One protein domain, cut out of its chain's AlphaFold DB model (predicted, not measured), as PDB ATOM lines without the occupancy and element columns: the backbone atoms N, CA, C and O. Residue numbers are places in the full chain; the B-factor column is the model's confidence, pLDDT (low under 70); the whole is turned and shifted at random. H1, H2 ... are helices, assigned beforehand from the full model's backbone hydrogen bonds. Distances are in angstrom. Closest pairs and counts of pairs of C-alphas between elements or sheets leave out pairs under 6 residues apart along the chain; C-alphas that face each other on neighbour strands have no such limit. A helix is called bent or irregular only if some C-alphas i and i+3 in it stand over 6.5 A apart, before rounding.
ATOM      1  N   PRO A  38      63.571  99.261  96.398       86.62
ATOM      2  CA  PRO A  38      63.209  97.863  96.526       86.62
ATOM      3  C   PRO A  38      64.256  96.991  95.825       86.62
ATOM      4  O   PRO A  38      64.874  97.398  94.839       86.62
ATOM      5  N   THR A  39      64.474  95.786  96.349       84.62
ATOM      6  CA  THR A  39      65.550  94.888  95.900       84.62
ATOM      7  C   THR A  39      65.461  94.574  94.408       84.62
ATOM      8  O   THR A  39      66.485  94.544  93.732       84.62
ATOM      9  N   TRP A  40      64.246  94.428  93.868       86.06
ATOM     10  CA  TRP A  40      64.041  94.195  92.437       86.06
ATOM     11  C   TRP A  40      64.573  95.354  91.579       86.06
ATOM     12  O   TRP A  40      65.243  95.106  90.582       86.06
ATOM     13  N   LEU A  41      64.362  96.610  91.990       82.00
ATOM     14  CA  LEU A  41      64.807  97.784  91.236       82.00
ATOM     15  C   LEU A  41      66.329  97.911  91.275       82.00
ATOM     16  O   LEU A  41      66.954  98.158  90.247       82.00
ATOM     17  N   LYS A  42      66.936  97.668  92.443       82.38
ATOM     18  CA  LYS A  42      68.399  97.611  92.580       82.38
ATOM     19  C   LYS A  42      68.983  96.556  91.645       82.38
ATOM     20  O   LYS A  42      69.923  96.846  90.915       82.38
ATOM     21  N   ASN A  43      68.387  95.366  91.613       81.25
ATOM     22  CA  ASN A  43      68.849  94.286  90.750       81.25
ATOM     23  C   ASN A  43      68.705  94.636  89.265       81.25
ATOM     24  O   ASN A  43      69.625  94.374  88.503       81.25
ATOM     25  N   VAL A  44      67.605  95.271  88.851       82.69
ATOM     26  CA  VAL A  44      67.398  95.686  87.452       82.69
ATOM     27  C   VAL A  44      68.369  96.795  87.043       82.69
ATOM     28  O   VAL A  44      68.958  96.712  85.971       82.69
ATOM     29  N   MET A  45      68.596  97.804  87.887       76.38
ATOM     30  CA  MET A  45      69.540  98.888  87.578       76.38
ATOM     31  C   MET A  45      70.988  98.395  87.478       76.38
ATOM     32  O   MET A  45      71.762  98.918  86.683       76.38
ATOM     33  N   VAL A  46      71.351  97.394  88.281       79.00
ATOM     34  CA  VAL A  46      72.721  96.867  88.357       79.00
ATOM     35  C   VAL A  46      72.976  95.798  87.307       79.00
ATOM     36  O   VAL A  46      73.993  95.827  86.621       79.00
ATOM     37  N   TRP A  47      72.062  94.838  87.187       76.25
ATOM     38  CA  TRP A  47      72.247  93.668  86.337       76.25
ATOM     39  C   TRP A  47      71.544  93.789  84.995       76.25
ATOM     40  O   TRP A  47      71.918  93.065  84.085       76.25
ATOM     41  N   GLY A  48      70.577  94.692  84.822       78.31
ATOM     42  CA  GLY A  48      69.863  94.874  83.555       78.31
ATOM     43  C   GLY A  48      70.803  95.119  82.369       78.31
ATOM     44  O   GLY A  48      70.747  94.359  81.401       78.31
ATOM     45  N   PRO A  49      71.727  96.098  82.448       74.06
ATOM     46  CA  PRO A  49      72.724  96.317  81.402       74.06
ATOM     47  C   PRO A  49      73.646  95.110  81.195       74.06
ATOM     48  O   PRO A  49      73.892  94.721  80.057       74.06
ATOM     49  N   THR A  50      74.114  94.475  82.274       73.44
ATOM     50  CA  THR A  50      74.990  93.292  82.215       73.44
ATOM     51  C   THR A  50      74.306  92.121  81.523       73.44
ATOM     52  O   THR A  50      74.881  91.521  80.624       73.44
ATOM     53  N   VAL A  51      73.066  91.813  81.904       76.44
ATOM     54  CA  VAL A  51      72.250  90.759  81.296       76.44
ATOM     55  C   VAL A  51      71.999  91.078  79.828       76.44
ATOM     56  O   VAL A  51      72.118  90.184  78.999       76.44
ATOM     57  N   GLY A  52      71.740  92.343  79.482       73.88
ATOM     58  CA  GLY A  52      71.619  92.782  78.092       73.88
ATOM     59  C   GLY A  52      72.896  92.543  77.282       73.88
ATOM     60  O   GLY A  52      72.845  91.927  76.219       73.88
ATOM     61  N   VAL A  53      74.055  92.960  77.799       71.38
ATOM     62  CA  VAL A  53      75.360  92.755  77.146       71.38
ATOM     63  C   VAL A  53      75.687  91.266  77.018       71.38
ATOM     64  O   VAL A  53      76.082  90.815  75.946       71.38
ATOM     65  N   VAL A  54      75.476  90.481  78.075       72.50
ATOM     66  CA  VAL A  54      75.708  89.032  78.062       72.50
ATOM     67  C   VAL A  54      74.764  88.338  77.085       72.50
ATOM     68  O   VAL A  54      75.221  87.493  76.326       72.50
ATOM     69  N   ALA A  55      73.486  88.717  77.029       72.44
ATOM     70  CA  ALA A  55      72.531  88.163  76.073       72.44
ATOM     71  C   ALA A  55      72.938  88.465  74.621       72.44
ATOM     72  O   ALA A  55      72.895  87.573  73.770       72.44
ATOM     73  N   VAL A  56      73.403  89.688  74.342       70.94
ATOM     74  CA  VAL A  56      73.930  90.065  73.021       70.94
ATOM     75  C   VAL A  56      75.184  89.259  72.676       70.94
ATOM     76  O   VAL A  56      75.298  88.784  71.554       70.94
ATOM     77  N   LEU A  57      76.104  89.048  73.621       68.75
ATOM     78  CA  LEU A  57      77.338  88.282  73.390       68.75
ATOM     79  C   LEU A  57      77.102  86.768  73.274       68.75
ATOM     80  O   LEU A  57      77.783  86.089  72.501       68.75
ATOM     81  N   ALA A  58      76.150  86.233  74.034       68.50
ATOM     82  CA  ALA A  58      75.810  84.815  74.040       68.50
ATOM     83  C   ALA A  58      75.054  84.398  72.772       68.50
ATOM     84  O   ALA A  58      75.207  83.265  72.323       68.50
ATOM     85  N   THR A  59      74.286  85.310  72.166       69.75
ATOM     86  CA  THR A  59      73.516  85.023  70.951       69.75
ATOM     87  C   THR A  59      74.436  85.029  69.722       69.75
ATOM     88  O   THR A  59      75.024  86.064  69.401       69.75
ATOM     89  N   PRO A  60      74.587  83.911  68.988       63.97
ATOM     90  CA  PRO A  60      75.375  83.887  67.756       63.97
ATOM     91  C   PRO A  60      74.843  84.913  66.742       63.97
ATOM     92  O   PRO A  60      73.645  84.968  66.485       63.97
ATOM     93  N   GLY A  61      75.716  85.763  66.193       63.81
ATOM     94  CA  GLY A  61      75.347  86.783  65.197       63.81
ATOM     95  C   GLY A  61      74.663  88.053  65.735       63.81
ATOM     96  O   GLY A  61      74.582  89.049  65.020       63.81
ATOM     97  N   ALA A  62      74.229  88.096  66.999       65.62
ATOM     98  CA  ALA A  62      73.712  89.329  67.602       65.62
ATOM     99  C   ALA A  62      74.777  90.427  67.819       65.62
ATOM    100  O   ALA A  62      74.457  91.590  67.567       65.62
ATOM    101  N   PRO A  63      76.038  90.130  68.210       63.16
ATOM    102  CA  PRO A  63      77.065  91.156  68.365       63.16
ATOM    103  C   PRO A  63      77.350  91.842  67.035       63.16
ATOM    104  O   PRO A  63      77.420  93.062  66.974       63.16
ATOM    105  N   THR A  64      77.447  91.067  65.954       64.44
ATOM    106  CA  THR A  64      77.693  91.591  64.609       64.44
ATOM    107  C   THR A  64      76.492  92.379  64.093       64.44
ATOM    108  O   THR A  64      76.689  93.442  63.523       64.44
ATOM    109  N   ALA A  65      75.253  91.956  64.364       66.50
ATOM    110  CA  ALA A  65      74.056  92.729  64.020       66.50
ATOM    111  C   ALA A  65      73.951  94.057  64.796       66.50
ATOM    112  O   ALA A  65      73.585  95.084  64.221       66.50
ATOM    113  N   VAL A  66      74.287  94.062  66.089       68.06
ATOM    114  CA  VAL A  66      74.310  95.279  66.919       68.06
ATOM    115  C   VAL A  66      75.428  96.213  66.462       68.06
ATOM    116  O   VAL A  66      75.172  97.392  66.236       68.06
ATOM    117  N   LEU A  67      76.637  95.696  66.242       67.44
ATOM    118  CA  LEU A  67      77.766  96.469  65.719       67.44
ATOM    119  C   LEU A  67      77.487  97.007  64.307       67.44
ATOM    120  O   LEU A  67      77.855  98.139  64.000       67.44
ATOM    121  N   ARG A  68      76.762  96.256  63.471       67.94
ATOM    122  CA  ARG A  68      76.305  96.699  62.147       67.94
ATOM    123  C   ARG A  68      75.289  97.840  62.234       67.94
ATOM    124  O   ARG A  68      75.370  98.801  61.480       67.94
ATOM    125  N   LYS A  69      74.348  97.771  63.180       71.69
ATOM    126  CA  LYS A  69      73.406  98.874  63.436       71.69
ATOM    127  C   LYS A  69      74.109 100.110  63.999       71.69
ATOM    128  O   LYS A  69      73.765 101.221  63.616       71.69
ATOM    129  N   LEU A  70      75.088  99.928  64.883       73.31
ATOM    130  CA  LEU A  70      75.864 101.028  65.464       73.31
ATOM    131  C   LEU A  70      76.774 101.710  64.433       73.31
ATOM    132  O   LEU A  70      76.815 102.935  64.394       73.31
ATOM    133  N   SER A  71      77.440 100.938  63.571       65.69
ATOM    134  CA  SER A  71      78.251 101.475  62.464       65.69
ATOM    135  C   SER A  71      77.396 102.232  61.447       65.69
ATOM    136  O   SER A  71      77.747 103.353  61.088       65.69
ATOM    137  N   ALA A  72      76.221 101.704  61.088       69.12
ATOM    138  CA  ALA A  72      75.262 102.416  60.241       69.12
ATOM    139  C   ALA A  72      74.783 103.741  60.875       69.12
ATOM    140  O   ALA A  72      74.690 104.755  60.190       69.12
ATOM    141  N   LEU A  73      74.540 103.770  62.193       72.69
ATOM    142  CA  LEU A  73      74.208 105.001  62.932       72.69
ATOM    143  C   LEU A  73      75.371 106.003  63.007       72.69
ATOM    144  O   LEU A  73      75.142 107.192  63.223       72.69
ATOM    145  N   GLN A  74      76.609 105.536  62.846       69.06
ATOM    146  CA  GLN A  74      77.812 106.365  62.763       69.06
ATOM    147  C   GLN A  74      78.161 106.788  61.327       69.06
ATOM    148  O   GLN A  74      79.179 107.451  61.141       69.06
ATOM    149  N   GLY A  75      77.343 106.433  60.328       65.50
ATOM    150  CA  GLY A  75      77.595 106.748  58.917       65.50
ATOM    151  C   GLY A  75      78.701 105.902  58.277       65.50
ATOM    152  O   GLY A  75      79.202 106.251  57.214       65.50
ATOM    153  N   GLN A  76      79.111 104.802  58.916       67.50
ATOM    154  CA  GLN A  76      80.094 103.871  58.363       67.50
ATOM    155  C   GLN A  76      79.403 102.799  57.520       67.50
ATOM    156  O   GLN A  76      78.365 102.267  57.920       67.50
ATOM    157  N   ASN A  77      80.001 102.448  56.375       65.06
ATOM    158  CA  ASN A  77      79.485 101.386  55.520       65.06
ATOM    159  C   ASN A  77      79.634 100.020  56.215       65.06
ATOM    160  O   ASN A  77      80.755  99.563  56.449       65.06
ATOM    161  N   PRO A  78      78.524  99.330  56.527       59.59
ATOM    162  CA  PRO A  78      78.537  98.100  57.317       59.59
ATOM    163  C   PRO A  78      79.212  96.901  56.630       59.59
ATOM    164  O   PRO A  78      79.416  95.878  57.282       59.59
ATOM    165  N   GLU A  79      79.511  97.002  55.332       61.53
ATOM    166  CA  GLU A  79      80.149  95.948  54.532       61.53
ATOM    167  C   GLU A  79      81.681  96.057  54.483       61.53
ATOM    168  O   GLU A  79      82.350  95.055  54.249       61.53
ATOM    169  N   GLU A  80      82.252  97.231  54.776       59.03
ATOM    170  CA  GLU A  80      83.711  97.422  54.861       59.03
ATOM    171  C   GLU A  80      84.268  97.070  56.249       59.03
ATOM    172  O   GLU A  80      85.460  96.804  56.411       59.03
ATOM    173  N   VAL A  81      83.406  97.035  57.269       57.88
ATOM    174  CA  VAL A  81      83.802  96.727  58.645       57.88
ATOM    175  C   VAL A  81      83.833  95.208  58.839       57.88
ATOM    176  O   VAL A  81      82.800  94.564  59.029       57.88
ATOM    177  N   GLN A  82      85.031  94.615  58.828       59.03
ATOM    178  CA  GLN A  82      85.219  93.225  59.252       59.03
ATOM    179  C   GLN A  82      84.929  93.108  60.751       59.03
ATOM    180  O   GLN A  82      85.728  93.518  61.594       59.03
ATOM    181  N   PHE A  83      83.771  92.549  61.096       62.62
ATOM    182  CA  PHE A  83      83.434  92.280  62.488       62.62
ATOM    183  C   PHE A  83      84.133  90.991  62.943       62.62
ATOM    184  O   PHE A  83      83.871  89.933  62.368       62.62
ATOM    185  N   PRO A  84      85.005  91.044  63.965       61.53
ATOM    186  CA  PRO A  84      85.721  89.864  64.424       61.53
ATOM    187  C   PRO A  84      84.748  88.850  65.035       61.53
ATOM    188  O   PRO A  84      83.929  89.188  65.895       61.53
ATOM    189  N   GLU A  85      84.859  87.585  64.628       66.38
ATOM    190  CA  GLU A  85      84.182  86.493  65.321       66.38
ATOM    191  C   GLU A  85      84.803  86.311  66.706       66.38
ATOM    192  O   GLU A  85      85.946  85.886  66.874       66.38
ATOM    193  N   ILE A  86      84.039  86.666  67.736       66.75
ATOM    194  CA  ILE A  86      84.500  86.559  69.118       66.75
ATOM    195  C   ILE A  86      84.479  85.078  69.520       66.75
ATOM    196  O   ILE A  86      83.403  84.474  69.599       66.75
ATOM    197  N   ASN A  87      85.653  84.512  69.809       76.56
ATOM    198  CA  ASN A  87      85.820  83.162  70.360       76.56
ATOM    199  C   ASN A  87      85.016  83.004  71.677       76.56
ATOM    200  O   ASN A  87      85.005  83.937  72.484       76.56
ATOM    201  N   PRO A  88      84.372  81.848  71.942       72.62
ATOM    202  CA  PRO A  88      83.681  81.556  73.204       72.62
ATOM    203  C   PRO A  88      84.438  81.958  74.482       72.62
ATOM    204  O   PRO A  88      83.835  82.523  75.394       72.62
ATOM    205  N   VAL A  89      85.756  81.739  74.539       76.69
ATOM    206  CA  VAL A  89      86.589  82.116  75.696       76.69
ATOM    207  C   VAL A  89      86.656  83.636  75.858       76.69
ATOM    208  O   VAL A  89      86.510  84.153  76.963       76.69
ATOM    209  N   ALA A  90      86.800  84.370  74.753       74.19
ATOM    210  CA  ALA A  90      86.783  85.828  74.765       74.19
ATOM    211  C   ALA A  90      85.399  86.375  75.162       74.19
ATOM    212  O   ALA A  90      85.320  87.342  75.914       74.19
ATOM    213  N   ARG A  91      84.301  85.721  74.751       71.25
ATOM    214  CA  ARG A  91      82.941  86.082  75.201       71.25
ATOM    215  C   ARG A  91      82.783  85.910  76.707       71.25
ATOM    216  O   ARG A  91      82.236  86.794  77.359       71.25
ATOM    217  N   ALA A  92      83.287  84.805  77.256       74.56
ATOM    218  CA  ALA A  92      83.260  84.554  78.693       74.56
ATOM    219  C   ALA A  92      84.102  85.585  79.461       74.56
ATOM    220  O   ALA A  92      83.632  86.141  80.451       74.56
ATOM    221  N   ALA A  93      85.303  85.910  78.972       77.12
ATOM    222  CA  ALA A  93      86.159  86.930  79.575       77.12
ATOM    223  C   ALA A  93      85.492  88.316  79.588       77.12
ATOM    224  O   ALA A  93      85.501  88.995  80.613       77.12
ATOM    225  N   VAL A  94      84.849  88.713  78.483       75.19
ATOM    226  CA  VAL A  94      84.093  89.972  78.403       75.19
ATOM    227  C   VAL A  94      82.876  89.947  79.327       75.19
ATOM    228  O   VAL A  94      82.622  90.934  80.009       75.19
ATOM    229  N   ALA A  95      82.147  88.831  79.407       73.00
ATOM    230  CA  ALA A  95      81.000  88.693  80.303       73.00
ATOM    231  C   ALA A  95      81.406  88.818  81.782       73.00
ATOM    232  O   ALA A  95      80.768  89.553  82.538       73.00
ATOM    233  N   VAL A  96      82.494  88.155  82.185       79.62
ATOM    234  CA  VAL A  96      83.040  88.250  83.545       79.62
ATOM    235  C   VAL A  96      83.536  89.667  83.823       79.62
ATOM    236  O   VAL A  96      83.180  90.234  84.852       79.62
ATOM    237  N   GLY A  97      84.292  90.269  82.900       80.94
ATOM    238  CA  GLY A  97      84.774  91.646  83.027       80.94
ATOM    239  C   GLY A  97      83.643  92.673  83.125       80.94
ATOM    240  O   GLY A  97      83.690  93.577  83.955       80.94
ATOM    241  N   ALA A  98      82.585  92.513  82.330       78.06
ATOM    242  CA  ALA A  98      81.399  93.359  82.404       78.06
ATOM    243  C   ALA A  98      80.672  93.183  83.744       78.06
ATOM    244  O   ALA A  98      80.290  94.170  84.371       78.06
ATOM    245  N   GLY A  99      80.524  91.941  84.218       76.94
ATOM    246  CA  GLY A  99      79.921  91.642  85.514       76.94
ATOM    247  C   GLY A  99      80.697  92.245  86.686       76.94
ATOM    248  O   GLY A  99      80.093  92.858  87.567       76.94
ATOM    249  N   THR A 100      82.030  92.134  86.691       81.94
ATOM    250  CA  THR A 100      82.878  92.707  87.749       81.94
ATOM    251  C   THR A 100      82.892  94.229  87.705       81.94
ATOM    252  O   THR A 100      82.744  94.857  88.754       81.94
ATOM    253  N   ALA A 101      82.994  94.828  86.515       81.31
ATOM    254  CA  ALA A 101      82.904  96.273  86.341       81.31
ATOM    255  C   ALA A 101      81.562  96.804  86.857       81.31
ATOM    256  O   ALA A 101      81.538  97.730  87.661       81.31
ATOM    257  N   MET A 102      80.450  96.165  86.487       79.00
ATOM    258  CA  MET A 102      79.113  96.570  86.926       79.00
ATOM    259  C   MET A 102      78.914  96.392  88.430       79.00
ATOM    260  O   MET A 102      78.373  97.283  89.083       79.00
ATOM    261  N   TYR A 103      79.402  95.294  89.013       78.25
ATOM    262  CA  TYR A 103      79.362  95.096  90.462       78.25
ATOM    263  C   TYR A 103      80.187  96.156  91.211       78.25
ATOM    264  O   TYR A 103      79.727  96.710  92.214       78.25
ATOM    265  N   ALA A 104      81.380  96.494  90.715       81.81
ATOM    266  CA  ALA A 104      82.213  97.547  91.289       81.81
ATOM    267  C   ALA A 104      81.546  98.928  91.160       81.81
ATOM    268  O   ALA A 104      81.429  99.648  92.154       81.81
ATOM    269  N   SER A 105      81.037  99.269  89.972       78.19
ATOM    270  CA  SER A 105      80.277 100.498  89.720       78.19
ATOM    271  C   SER A 105      79.056 100.598  90.625       78.19
ATOM    272  O   SER A 105      78.801 101.658  91.200       78.19
ATOM    273  N   TRP A 106      78.332  99.497  90.824       81.62
ATOM    274  CA  TRP A 106      77.216  99.425  91.757       81.62
ATOM    275  C   TRP A 106      77.667  99.746  93.180       81.62
ATOM    276  O   TRP A 106      77.133 100.658  93.821       81.62
ATOM    277  N   ARG A 107      78.683  99.033  93.675       81.31
ATOM    278  CA  ARG A 107      79.163  99.200  95.047       81.31
ATOM    279  C   ARG A 107      79.654 100.621  95.314       81.31
ATOM    280  O   ARG A 107      79.371 101.154  96.391       81.31
ATOM    281  N   LEU A 108      80.335 101.221  94.337       81.62
ATOM    282  CA  LEU A 108      80.795 102.605  94.374       81.62
ATOM    283  C   LEU A 108      79.633 103.597  94.333       81.62
ATOM    284  O   LEU A 108      79.645 104.534  95.120       81.62
ATOM    285  N   SER A 109      78.612 103.373  93.504       78.31
ATOM    286  CA  SER A 109      77.454 104.276  93.380       78.31
ATOM    287  C   SER A 109      76.651 104.378  94.678       78.31
ATOM    288  O   SER A 109      76.239 105.458  95.090       78.31
ATOM    289  N   PHE A 110      76.449 103.258  95.378       78.88
ATOM    290  CA  PHE A 110      75.741 103.274  96.664       78.88
ATOM    291  C   PHE A 110      76.589 103.856  97.791       78.88
ATOM    292  O   PHE A 110      76.058 104.471  98.718       78.88
ATOM    293  N   TRP A 111      77.906 103.653  97.729       84.25
ATOM    294  CA  TRP A 111      78.823 104.273  98.674       84.25
ATOM    295  C   TRP A 111      78.906 105.788  98.461       84.25
ATOM    296  O   TRP A 111      78.789 106.538  99.430       84.25
ATOM    297  N   SER A 112      79.038 106.243  97.212       83.31
ATOM    298  CA  SER A 112      79.132 107.660  96.866       83.31
ATOM    299  C   SER A 112      77.845 108.412  97.196       83.31
ATOM    300  O   SER A 112      77.934 109.514  97.724       83.31
ATOM    301  N   ASP A 113      76.664 107.808  97.008       82.88
ATOM    302  CA  ASP A 113      75.381 108.383  97.445       82.88
ATOM    303  C   ASP A 113      75.362 108.659  98.961       82.88
ATOM    304  O   ASP A 113      74.951 109.732  99.411       82.88
ATOM    305  N   GLY A 114      75.863 107.714  99.763       83.19
ATOM    306  CA  GLY A 114      75.990 107.885 101.210       83.19
ATOM    307  C   GLY A 114      77.045 108.926 101.600       83.19
ATOM    308  O   GLY A 114      76.807 109.747 102.487       83.19
ATOM    309  N   ALA A 115      78.199 108.918 100.932       86.38
ATOM    310  CA  ALA A 115      79.276 109.873 101.174       86.38
ATOM    311  C   ALA A 115      78.862 111.309 100.810       86.38
ATOM    312  O   ALA A 115      79.114 112.230 101.586       86.38
ATOM    313  N   ALA A 116      78.174 111.490  99.681       84.38
ATOM    314  CA  ALA A 116      77.651 112.773  99.230       84.38
ATOM    315  C   ALA A 116      76.584 113.310 100.190       84.38
ATOM    316  O   ALA A 116      76.662 114.467 100.597       84.38
ATOM    317  N   GLU A 117      75.648 112.471 100.646       86.19
ATOM    318  CA  GLU A 117      74.665 112.891 101.649       86.19
ATOM    319  C   GLU A 117      75.347 113.334 102.954       86.19
ATOM    320  O   GLU A 117      74.991 114.369 103.519       86.19
ATOM    321  N   ASN A 118      76.356 112.592 103.422       87.81
ATOM    322  CA  ASN A 118      77.119 112.952 104.618       87.81
ATOM    323  C   ASN A 118      77.907 114.256 104.441       87.81
ATOM    324  O   ASN A 118      77.973 115.057 105.373       87.81
ATOM    325  N   LEU A 119      78.484 114.488 103.262       89.50
ATOM    326  CA  LEU A 119      79.176 115.733 102.937       89.50
ATOM    327  C   LEU A 119      78.208 116.921 102.961       89.50
ATOM    328  O   LEU A 119      78.474 117.914 103.629       89.50
ATOM    329  N   VAL A 120      77.056 116.801 102.303       88.69
ATOM    330  CA  VAL A 120      76.045 117.867 102.250       88.69
ATOM    331  C   VAL A 120      75.465 118.153 103.643       88.69
ATOM    332  O   VAL A 120      75.228 119.307 103.991       88.69
ATOM    333  N   ARG A 121      75.327 117.126 104.492       89.06
ATOM    334  CA  ARG A 121      74.980 117.300 105.915       89.06
ATOM    335  C   ARG A 121      76.066 118.033 106.702       89.06
ATOM    336  O   ARG A 121      75.734 118.887 107.513       89.06
ATOM    337  N   LYS A 122      77.351 117.743 106.463       92.62
ATOM    338  CA  LYS A 122      78.473 118.481 107.082       92.62
ATOM    339  C   LYS A 122      78.499 119.953 106.668       92.62
ATOM    340  O   LYS A 122      78.900 120.800 107.458       92.62
ATOM    341  N   LEU A 123      78.016 120.262 105.467       91.56
ATOM    342  CA  LEU A 123      77.803 121.632 104.993       91.56
ATOM    343  C   LEU A 123      76.552 122.298 105.603       91.56
ATOM    344  O   LEU A 123      76.181 123.384 105.174       91.56
ATOM    345  N   HIS A 124      75.908 121.671 106.596       91.12
ATOM    346  CA  HIS A 124      74.728 122.177 107.307       91.12
ATOM    347  C   HIS A 124      73.526 122.485 106.400       91.12
ATOM    348  O   HIS A 124      72.667 123.297 106.739       91.12
ATOM    349  N   VAL A 125      73.418 121.810 105.253       88.75
ATOM    350  CA  VAL A 125      72.253 121.960 104.382       88.75
ATOM    351  C   VAL A 125      71.048 121.263 105.034       88.75
ATOM    352  O   VAL A 125      71.116 120.057 105.287       88.75
ATOM    353  N   PRO A 126      69.927 121.969 105.274       82.94
ATOM    354  CA  PRO A 126      68.782 121.435 106.020       82.94
ATOM    355  C   PRO A 126      68.043 120.315 105.273       82.94
ATOM    356  O   PRO A 126      67.454 119.431 105.892       82.94
ATOM    357  N   ALA A 127      68.104 120.316 103.940       87.81
ATOM    358  CA  ALA A 127      67.487 119.311 103.079       87.81
ATOM    359  C   ALA A 127      68.527 118.722 102.102       87.81
ATOM    360  O   ALA A 127      68.498 119.025 100.906       87.81
ATOM    361  N   PRO A 128      69.460 117.868 102.575       86.31
ATOM    362  CA  PRO A 128      70.597 117.402 101.779       86.31
ATOM    363  C   PRO A 128      70.167 116.672 100.500       86.31
ATOM    364  O   PRO A 128      70.794 116.818  99.455       86.31
ATOM    365  N   ARG A 129      69.048 115.941 100.550       86.81
ATOM    366  CA  ARG A 129      68.496 115.219  99.395       86.81
ATOM    367  C   ARG A 129      67.893 116.130  98.338       86.81
ATOM    368  O   ARG A 129      68.063 115.859  97.158       86.81
ATOM    369  N   VAL A 130      67.249 117.219  98.748       88.56
ATOM    370  CA  VAL A 130      66.727 118.221  97.810       88.56
ATOM    371  C   VAL A 130      67.890 118.918  97.112       88.56
ATOM    372  O   VAL A 130      67.887 119.031  95.892       88.56
ATOM    373  N   ALA A 131      68.933 119.292  97.858       88.19
ATOM    374  CA  ALA A 131      70.132 119.897  97.281       88.19
ATOM    375  C   ALA A 131      70.838 118.962  96.284       88.19
ATOM    376  O   ALA A 131      71.169 119.382  95.177       88.19
ATOM    377  N   MET A 132      71.010 117.683  96.634       91.06
ATOM    378  CA  MET A 132      71.571 116.686  95.716       91.06
ATOM    379  C   MET A 132      70.686 116.471  94.483       91.06
ATOM    380  O   MET A 132      71.209 116.391  93.376       91.06
ATOM    381  N   ALA A 133      69.362 116.416  94.648       88.12
ATOM    382  CA  ALA A 133      68.422 116.250  93.542       88.12
ATOM    383  C   ALA A 133      68.440 117.427  92.564       88.12
ATOM    384  O   ALA A 133      68.402 117.218  91.350       88.12
ATOM    385  N   LEU A 134      68.547 118.652  93.077       89.25
ATOM    386  CA  LEU A 134      68.702 119.851  92.257       89.25
ATOM    387  C   LEU A 134      70.047 119.853  91.524       89.25
ATOM    388  O   LEU A 134      70.081 120.101  90.322       89.25
ATOM    389  N   ALA A 135      71.139 119.514  92.216       88.88
ATOM    390  CA  ALA A 135      72.464 119.434  91.605       88.88
ATOM    391  C   ALA A 135      72.523 118.374  90.490       88.88
ATOM    392  O   ALA A 135      73.029 118.644  89.402       88.88
ATOM    393  N   ALA A 136      71.960 117.189  90.733       89.06
ATOM    394  CA  ALA A 136      71.910 116.108  89.754       89.06
ATOM    395  C   ALA A 136      71.024 116.460  88.547       89.06
ATOM    396  O   ALA A 136      71.417 116.217  87.408       89.06
ATOM    397  N   GLY A 137      69.868 117.088  88.780       87.38
ATOM    398  CA  GLY A 137      68.997 117.575  87.706       87.38
ATOM    399  C   GLY A 137      69.668 118.636  86.841       87.38
ATOM    400  O   GLY A 137      69.620 118.549  85.617       87.38
ATOM    401  N   ALA A 138      70.354 119.600  87.463       90.06
ATOM    402  CA  ALA A 138      71.106 120.630  86.751       90.06
ATOM    403  C   ALA A 138      72.245 120.030  85.910       90.06
ATOM    404  O   ALA A 138      72.439 120.428  84.761       90.06
ATOM    405  N   ALA A 139      72.962 119.039  86.449       90.38
ATOM    406  CA  ALA A 139      74.000 118.323  85.714       90.38
ATOM    407  C   ALA A 139      73.429 117.563  84.504       90.38
ATOM    408  O   ALA A 139      73.979 117.663  83.407       90.38
ATOM    409  N   ALA A 140      72.302 116.862  84.673       89.38
ATOM    410  CA  ALA A 140      71.629 116.149  83.589       89.38
ATOM    411  C   ALA A 140      71.127 117.107  82.497       89.38
ATOM    412  O   ALA A 140      71.381 116.885  81.313       89.38
ATOM    413  N   TRP A 141      70.492 118.216  82.888       92.44
ATOM    414  CA  TRP A 141      70.070 119.265  81.961       92.44
ATOM    415  C   TRP A 141      71.254 119.815  81.158       92.44
ATOM    416  O   TRP A 141      71.192 119.926  79.931       92.44
ATOM    417  N   TRP A 142      72.361 120.129  81.840       91.75
ATOM    418  CA  TRP A 142      73.570 120.651  81.207       91.75
ATOM    419  C   TRP A 142      74.181 119.653  80.220       91.75
ATOM    420  O   TRP A 142      74.594 120.033  79.123       91.75
ATOM    421  N   GLN A 143      74.226 118.373  80.586       90.31
ATOM    422  CA  GLN A 143      74.757 117.320  79.731       90.31
ATOM    423  C   GLN A 143      73.932 117.178  78.447       90.31
ATOM    424  O   GLN A 143      74.497 117.227  77.355       90.31
ATOM    425  N   VAL A 144      72.605 117.090  78.567       87.88
ATOM    426  CA  VAL A 144      71.702 116.914  77.418       87.88
ATOM    427  C   VAL A 144      71.700 118.157  76.531       87.88
ATOM    428  O   VAL A 144      71.835 118.050  75.315       87.88
ATOM    429  N   THR A 145      71.641 119.360  77.111       89.62
ATOM    430  CA  THR A 145      71.725 120.603  76.323       89.62
ATOM    431  C   THR A 145      73.057 120.736  75.589       89.62
ATOM    432  O   THR A 145      73.077 121.142  74.426       89.62
ATOM    433  N   SER A 146      74.170 120.376  76.232       88.88
ATOM    434  CA  SER A 146      75.497 120.387  75.608       88.88
ATOM    435  C   SER A 146      75.595 119.376  74.468       88.88
ATOM    436  O   SER A 146      76.182 119.677  73.427       88.88
ATOM    437  N   GLU A 147      75.016 118.188  74.636       86.50
ATOM    438  CA  GLU A 147      75.025 117.144  73.615       86.50
ATOM    439  C   GLU A 147      74.130 117.496  72.422       86.50
ATOM    440  O   GLU A 147      74.571 117.376  71.278       86.50
TER     441      GLU A 147
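Overview. This is residues 38 to 147 of the 157 residues of an uncharacterized protein of Nesterenkonia salmonea (UniProt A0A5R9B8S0). An open frame is built on one long helix, H3, with the bent helix H1 packed on it: arm H1b runs side by side with the first part of H3, and the shorter arm H1a, near H3 at its end by Val 46, turns away from it. From the two ends of this pair of helices H2 and H4 rise to the same side with an empty space between them, and residues 133 to 147 of H4 stick out free. The printed part has 110 residues with four named helices, in the order H1, H2, H3, H4, and no named strand; the class is all helix. The whole is elongated and only just loose, close to extended, with a radius of gyration of the C-alphas of 19.6 A and spans of 58 by 32 by 20 A.

Along the chain. H3, the longest helix, holds residues 88 to 122 and measures 50.4 A from C-alpha 88 at (83.681, 81.556, 73.204) to C-alpha 122 at (78.473, 118.481, 107.082). H1, residues 39 to 58, was assigned as one helix by its hydrogen bonds but is bent: the C-alphas of residues 46 and 49 are 7.0 A apart, where about 5 A would stand in a regular helix. Its arm H1a, residues 39 to 46, begins with C-alpha 39 at (65.550, 94.888, 95.900) and is 10.6 A long; its arm H1b, residues 49 to 58, is 14.0 A long; residues 47 and 48 belong to neither. The two arms stand at a steep tilt of 61 degrees. H2 holds residues 62 to 73, 16.4 A long. H4 holds residues 128 to 147, 28.5 A long, and its last C-alpha, that of Glu 147, is at (75.025, 117.144, 73.615).

Arrangement. H3 touches H1b with residues 91 to 102 alone, through 9 pairs of C-alphas within 8 A. The closest C-alphas of the two are those of Val 54 and Ala 95, 5.8 A apart, and they run opposite ways at a shallow tilt of 5 degrees. H3 and H1a only just touch, with 3 pairs of C-alphas within 8 A and with residues 102 to 106 of H3 alone; the closest C-alphas are those of Val 46 and Trp 106, 6.2 A apart, at a steep tilt of 66 degrees, opposite ways. Farther along, residues 117 to 121 of H3 touch residues 128 to 132 of H4, with the closest C-alphas, those of Val 120 and Pro 128, 5.5 A apart. H3 and H4 run opposite ways at a steep tilt of 50 degrees. H2 touches H1b only at the corner by their link, and only just, with 3 pairs within 8 A, made by residues 62 to 63 of H2 alone; the closest C-alphas are those of Val 56 and Ala 62, 5.5 A apart. These two run opposite ways at a steep tilt of 67 degrees, only just short of about perpendicular. H2 is apart from H3, from H4 and from H1a, and H4 is apart from both arms of H1. Of the three pairs that touch other than at the corner, one is at a shallow tilt, and the helix packing is only just mostly crossed. In H1a, H1b, H2, H3 and H4 every O i to N i+4 pair is within hydrogen-bond range.

Size, cuts and confidence. The two C-alphas farthest apart are those of Glu 79 and His 124, at 59.2 A. The printed part runs from residue 38 to residue 147 and has no cut. The link from H2 to H3, residues 74 to 87, is long, with its C-alphas 20 to 29 A from the mean of the C-alphas; the links from H1 to H2 and from H3 to H4 are tight. The mean pLDDT of the printed part is 78.0, and the model's confidence is under 70 at residues 57 to 68, 71 to 72 and 74 to 86.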